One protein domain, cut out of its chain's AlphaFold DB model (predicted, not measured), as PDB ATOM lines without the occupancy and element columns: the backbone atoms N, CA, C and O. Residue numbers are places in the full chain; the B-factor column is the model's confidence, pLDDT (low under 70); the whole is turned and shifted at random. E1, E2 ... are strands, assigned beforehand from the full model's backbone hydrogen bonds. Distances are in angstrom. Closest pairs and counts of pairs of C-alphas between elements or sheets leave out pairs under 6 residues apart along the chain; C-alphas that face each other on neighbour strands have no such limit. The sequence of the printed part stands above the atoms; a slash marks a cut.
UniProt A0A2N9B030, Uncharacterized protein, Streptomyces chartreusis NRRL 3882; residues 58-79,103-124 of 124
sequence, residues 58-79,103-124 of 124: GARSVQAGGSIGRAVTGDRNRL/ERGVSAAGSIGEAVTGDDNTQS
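AT A GLANCE: This is residues 58 to 79 and 103 to 124 of the 124 residues of an uncharacterized protein of Streptomyces chartreusis NRRL 3882 (UniProt A0A2N9B030). This is a flat piece with little regular structure: two winding stretches of chain, residues 58 to 79 and 103 to 124, stacked one over the other along nearly the same path. Strand E1 of one stretch and E2 of the other make a small parallel sheet, order E1, E2. Of 44 printed residues, 6 are in named elements, with no named helix; the class is all strand. The whole is compact, radius of gyration of the C-alphas 10.5 A, spanning 27 by 24 by 7 A.

IN THESE COORDINATES: Find C-alpha 62 at (-20.994, 62.594, 79.431), where E1, residues 62 to 64, begins its 6.8 A. E2, residues 106 to 108, also 6.8 A, ends at C-alpha 108 (-17.692, 62.116, 86.836).

HOW THE PARTS SIT: E1 and E2 are parallel at 8 degrees; C-alphas 63 and 107 face each other at 4.4 A. Look for N 63 and O 106, within hydrogen-bond range at 2.8 A. Farther along, residues 72 to 73 pair with 116 to 117, parallel.

THE WHOLE: Residues 80 to 102 are cut out; C-alphas 79 and 103 are 21.3 A apart. The link E1 to E2 crosses this cut. Mean pLDDT of the printed part is 71.8, with residues 120 to 124 among those under 70.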
ATOM      1  N   GLY A  58     -21.303  70.829  77.066       62.50
ATOM      2  CA  GLY A  58     -22.409  70.832  76.106       62.50
ATOM      3  C   GLY A  58     -23.661  70.144  76.641       62.50
ATOM      4  O   GLY A  58     -23.582  69.324  77.551       62.50
ATOM      5  N   ALA A  59     -24.830  70.476  76.091       69.25
ATOM      6  CA  ALA A  59     -26.065  69.771  76.427       69.25
ATOM      7  C   ALA A  59     -25.935  68.275  76.085       69.25
ATOM      8  O   ALA A  59     -25.412  67.935  75.025       69.25
ATOM      9  N   ARG A  60     -26.432  67.391  76.956       72.25
ATOM     10  CA  ARG A  60     -26.426  65.928  76.796       72.25
ATOM     11  C   ARG A  60     -25.023  65.310  76.771       72.25
ATOM     12  O   ARG A  60     -24.827  64.258  76.163       72.25
ATOM     13  N   SER A  61     -24.041  65.949  77.403       69.38
ATOM     14  CA  SER A  61     -22.658  65.461  77.447       69.38
ATOM     15  C   SER A  61     -22.434  64.406  78.535       69.38
ATOM     16  O   SER A  61     -23.131  64.404  79.536       69.38
ATOM     17  N   VAL A  62     -21.460  63.507  78.368       72.50
ATOM     18  CA  VAL A  62     -20.994  62.594  79.431       72.50
ATOM     19  C   VAL A  62     -19.483  62.742  79.576       72.50
ATOM     20  O   VAL A  62     -18.763  62.620  78.589       72.50
ATOM     21  N   GLN A  63     -18.988  62.955  80.790       76.69
ATOM     22  CA  GLN A  63     -17.565  62.952  81.127       76.69
ATOM     23  C   GLN A  63     -17.312  61.956  82.259       76.69
ATOM     24  O   GLN A  63     -18.029  61.959  83.251       76.69
ATOM     25  N   ALA A  64     -16.276  61.128  82.125       74.06
ATOM     26  CA  ALA A  64     -15.789  60.220  83.160       74.06
ATOM     27  C   ALA A  64     -14.265  60.333  83.263       74.06
ATOM     28  O   ALA A  64     -13.579  60.271  82.245       74.06
ATOM     29  N   GLY A  65     -13.728  60.484  84.470       70.00
ATOM     30  CA  GLY A  65     -12.286  60.428  84.745       70.00
ATOM     31  C   GLY A  65     -11.777  59.009  85.023       70.00
ATOM     32  O   GLY A  65     -10.603  58.809  85.321       70.00
ATOM     33  N   GLY A  66     -12.667  58.022  84.921       73.06
ATOM     34  CA  GLY A  66     -12.387  56.594  84.982       73.06
ATOM     35  C   GLY A  66     -13.268  55.830  83.993       73.06
ATOM     36  O   GLY A  66     -13.687  56.345  82.961       73.06
ATOM     37  N   SER A  67     -13.563  54.581  84.302       78.88
ATOM     38  CA  SER A  67     -14.203  53.626  83.405       78.88
ATOM     39  C   SER A  67     -15.726  53.763  83.269       78.88
ATOM     40  O   SER A  67     -16.414  53.744  84.277       78.88
ATOM     41  N   ILE A  68     -16.300  53.781  82.061       71.44
ATOM     42  CA  ILE A  68     -17.767  53.800  81.870       71.44
ATOM     43  C   ILE A  68     -18.307  52.390  81.545       71.44
ATOM     44  O   ILE A  68     -17.927  51.822  80.529       71.44
ATOM     45  N   GLY A  69     -19.197  51.824  82.362       79.88
ATOM     46  CA  GLY A  69     -20.003  50.643  82.051       79.88
ATOM     47  C   GLY A  69     -21.207  50.966  81.158       79.88
ATOM     48  O   GLY A  69     -21.462  50.243  80.200       79.88
ATOM     49  N   ARG A  70     -21.916  52.075  81.391       80.88
ATOM     50  CA  ARG A  70     -23.009  52.557  80.535       80.88
ATOM     51  C   ARG A  70     -23.243  54.044  80.794       80.88
ATOM     52  O   ARG A  70     -23.064  54.516  81.905       80.88
ATOM     53  N   ALA A  71     -23.609  54.808  79.776       79.62
ATOM     54  CA  ALA A  71     -24.035  56.192  79.932       79.62
ATOM     55  C   ALA A  71     -25.039  56.543  78.828       79.62
ATOM     56  O   ALA A  71     -24.828  56.187  77.673       79.62
ATOM     57  N   VAL A  72     -26.125  57.218  79.176       75.62
ATOM     58  CA  VAL A  72     -27.236  57.580  78.308       75.62
ATOM     59  C   VAL A  72     -27.587  59.025  78.623       75.62
ATOM     60  O   VAL A  72     -27.669  59.436  79.781       75.62
ATOM     61  N   THR A  73     -27.758  59.808  77.573       71.25
ATOM     62  CA  THR A  73     -28.166  61.206  77.615       71.25
ATOM     63  C   THR A  73     -29.196  61.446  76.510       71.25
ATOM     64  O   THR A  73     -28.984  61.036  75.372       71.25
ATOM     65  N   GLY A  74     -30.328  62.080  76.822       68.06
ATOM     66  CA  GLY A  74     -31.454  62.292  75.903       68.06
ATOM     67  C   GLY A  74     -32.780  61.618  76.298       68.06
ATOM     68  O   GLY A  74     -32.849  60.782  77.191       68.06
ATOM     69  N   ASP A  75     -33.853  62.037  75.629       73.12
ATOM     70  CA  ASP A  75     -35.240  61.731  75.990       73.12
ATOM     71  C   ASP A  75     -35.792  60.486  75.233       73.12
ATOM     72  O   ASP A  75     -35.437  60.252  74.078       73.12
ATOM     73  N   ARG A  76     -36.732  59.741  75.832       68.00
ATOM     74  CA  ARG A  76     -37.411  58.487  75.432       68.00
ATOM     75  C   ARG A  76     -36.633  57.181  75.574       68.00
ATOM     76  O   ARG A  76     -36.876  56.236  74.821       68.00
ATOM     77  N   ASN A  77     -35.720  57.068  76.537       65.44
ATOM     78  CA  ASN A  77     -34.782  55.946  76.557       65.44
ATOM     79  C   ASN A  77     -35.303  54.656  77.212       65.44
ATOM     80  O   ASN A  77     -35.119  54.427  78.408       65.44
ATOM     81  N   ARG A  78     -35.905  53.758  76.425       70.19
ATOM     82  CA  ARG A  78     -36.345  52.449  76.920       70.19
ATOM     83  C   ARG A  78     -35.185  51.421  77.008       70.19
ATOM     84  O   ARG A  78     -34.751  50.955  75.962       70.19
ATOM     85  N   LEU A  79     -34.654  51.055  78.185       70.19
ATOM     86  CA  LEU A  79     -33.484  50.150  78.313       70.19
ATOM     87  C   LEU A  79     -33.852  48.738  78.778       70.19
ATOM     88  O   LEU A  79     -34.397  48.604  79.841       70.19
ATOM     89  N   GLU A 103     -26.568  71.021  79.954       68.81
ATOM     90  CA  GLU A 103     -28.002  70.697  80.064       68.81
ATOM     91  C   GLU A 103     -28.267  69.202  79.793       68.81
ATOM     92  O   GLU A 103     -28.015  68.738  78.686       68.81
ATOM     93  N   ARG A 104     -28.767  68.438  80.778       69.12
ATOM     94  CA  ARG A 104     -28.948  66.965  80.700       69.12
ATOM     95  C   ARG A 104     -27.645  66.176  80.483       69.12
ATOM     96  O   ARG A 104     -27.657  65.137  79.830       69.12
ATOM     97  N   GLY A 105     -26.519  66.687  80.971       72.50
ATOM     98  CA  GLY A 105     -25.220  66.022  80.928       72.50
ATOM     99  C   GLY A 105     -24.864  65.269  82.216       72.50
ATOM    100  O   GLY A 105     -25.484  65.438  83.263       72.50
ATOM    101  N   VAL A 106     -23.822  64.449  82.142       74.00
ATOM    102  CA  VAL A 106     -23.265  63.611  83.204       74.00
ATOM    103  C   VAL A 106     -21.780  63.918  83.288       74.00
ATOM    104  O   VAL A 106     -21.098  63.943  82.273       74.00
ATOM    105  N   SER A 107     -21.247  64.146  84.481       74.50
ATOM    106  CA  SER A 107     -19.819  64.403  84.634       74.50
ATOM    107  C   SER A 107     -19.299  63.761  85.913       74.50
ATOM    108  O   SER A 107     -19.830  63.992  86.997       74.50
ATOM    109  N   ALA A 108     -18.290  62.909  85.779       72.75
ATOM    110  CA  ALA A 108     -17.692  62.116  86.836       72.75
ATOM    111  C   ALA A 108     -16.169  62.231  86.745       72.75
ATOM    112  O   ALA A 108     -15.589  62.092  85.676       72.75
ATOM    113  N   ALA A 109     -15.492  62.440  87.873       68.81
ATOM    114  CA  ALA A 109     -14.026  62.419  87.940       68.81
ATOM    115  C   ALA A 109     -13.441  60.987  87.976       68.81
ATOM    116  O   ALA A 109     -12.229  60.809  87.971       68.81
ATOM    117  N   GLY A 110     -14.301  59.963  88.016       71.19
ATOM    118  CA  GLY A 110     -13.943  58.544  88.072       71.19
ATOM    119  C   GLY A 110     -14.803  57.702  87.125       71.19
ATOM    120  O   GLY A 110     -15.307  58.209  86.125       71.19
ATOM    121  N   SER A 111     -14.950  56.413  87.426       77.19
ATOM    122  CA  SER A 111     -15.708  55.446  86.622       77.19
ATOM    123  C   SER A 111     -17.235  55.656  86.688       77.19
ATOM    124  O   SER A 111     -17.766  55.923  87.760       77.19
ATOM    125  N   ILE A 112     -17.955  55.485  85.573       72.25
ATOM    126  CA  ILE A 112     -19.426  55.521  85.460       72.25
ATOM    127  C   ILE A 112     -19.967  54.118  85.162       72.25
ATOM    128  O   ILE A 112     -19.974  53.711  84.018       72.25
ATOM    129  N   GLY A 113     -20.483  53.360  86.125       76.31
ATOM    130  CA  GLY A 113     -21.035  52.018  85.841       76.31
ATOM    131  C   GLY A 113     -22.272  52.016  84.932       76.31
ATOM    132  O   GLY A 113     -22.335  51.249  83.981       76.31
ATOM    133  N   GLU A 114     -23.224  52.904  85.189       77.88
ATOM    134  CA  GLU A 114     -24.349  53.217  84.310       77.88
ATOM    135  C   GLU A 114     -24.763  54.674  84.562       77.88
ATOM    136  O   GLU A 114     -24.809  55.111  85.708       77.88
ATOM    137  N   ALA A 115     -25.062  55.434  83.518       77.00
ATOM    138  CA  ALA A 115     -25.702  56.737  83.604       77.00
ATOM    139  C   ALA A 115     -26.827  56.779  82.578       77.00
ATOM    140  O   ALA A 115     -26.689  56.210  81.505       77.00
ATOM    141  N   VAL A 116     -27.951  57.411  82.901       78.44
ATOM    142  CA  VAL A 116     -29.066  57.614  81.974       78.44
ATOM    143  C   VAL A 116     -29.727  58.938  82.306       78.44
ATOM    144  O   VAL A 116     -30.115  59.164  83.445       78.44
ATOM    145  N   THR A 117     -29.814  59.836  81.337       73.19
ATOM    146  CA  THR A 117     -30.306  61.204  81.499       73.19
ATOM    147  C   THR A 117     -31.164  61.573  80.298       73.19
ATOM    148  O   THR A 117     -30.938  61.036  79.224       73.19
ATOM    149  N   GLY A 118     -32.136  62.467  80.498       68.88
ATOM    150  CA  GLY A 118     -33.207  62.842  79.563       68.88
ATOM    151  C   GLY A 118     -34.578  62.219  79.902       68.88
ATOM    152  O   GLY A 118     -34.668  61.416  80.828       68.88
ATOM    153  N   ASP A 119     -35.650  62.664  79.241       74.69
ATOM    154  CA  ASP A 119     -37.069  62.401  79.551       74.69
ATOM    155  C   ASP A 119     -37.516  61.003  79.071       74.69
ATOM    156  O   ASP A 119     -36.775  60.345  78.370       74.69
ATOM    157  N   ASP A 120     -38.691  60.482  79.437       66.88
ATOM    158  CA  ASP A 120     -39.309  59.256  78.865       66.88
ATOM    159  C   ASP A 120     -38.479  57.933  78.839       66.88
ATOM    160  O   ASP A 120     -38.733  57.024  78.035       66.88
ATOM    161  N   ASN A 121     -37.495  57.775  79.726       66.81
ATOM    162  CA  ASN A 121     -36.713  56.539  79.828       66.81
ATOM    163  C   ASN A 121     -37.548  55.363  80.395       66.81
ATOM    164  O   ASN A 121     -38.371  55.557  81.282       66.81
ATOM    165  N   THR A 122     -37.371  54.130  79.909       65.38
ATOM    166  CA  THR A 122     -38.293  52.996  80.148       65.38
ATOM    167  C   THR A 122     -37.565  51.644  80.172       65.38
ATOM    168  O   THR A 122     -37.333  51.020  79.139       65.38
ATOM    169  N   GLN A 123     -37.189  51.140  81.341       60.16
ATOM    170  CA  GLN A 123     -36.439  49.885  81.391       60.16
ATOM    171  C   GLN A 123     -37.356  48.667  81.087       60.16
ATOM    172  O   GLN A 123     -38.442  48.612  81.658       60.16
ATOM    173  N   SER A 124     -36.998  47.737  80.189       60.16
ATOM    174  CA  SER A 124     -37.808  46.556  79.803       60.16
ATOM    175  C   SER A 124     -37.152  45.222  80.151       60.16
ATOM    176  O   SER A 124     -35.923  45.166  80.345       60.16
TER     177      SER A 124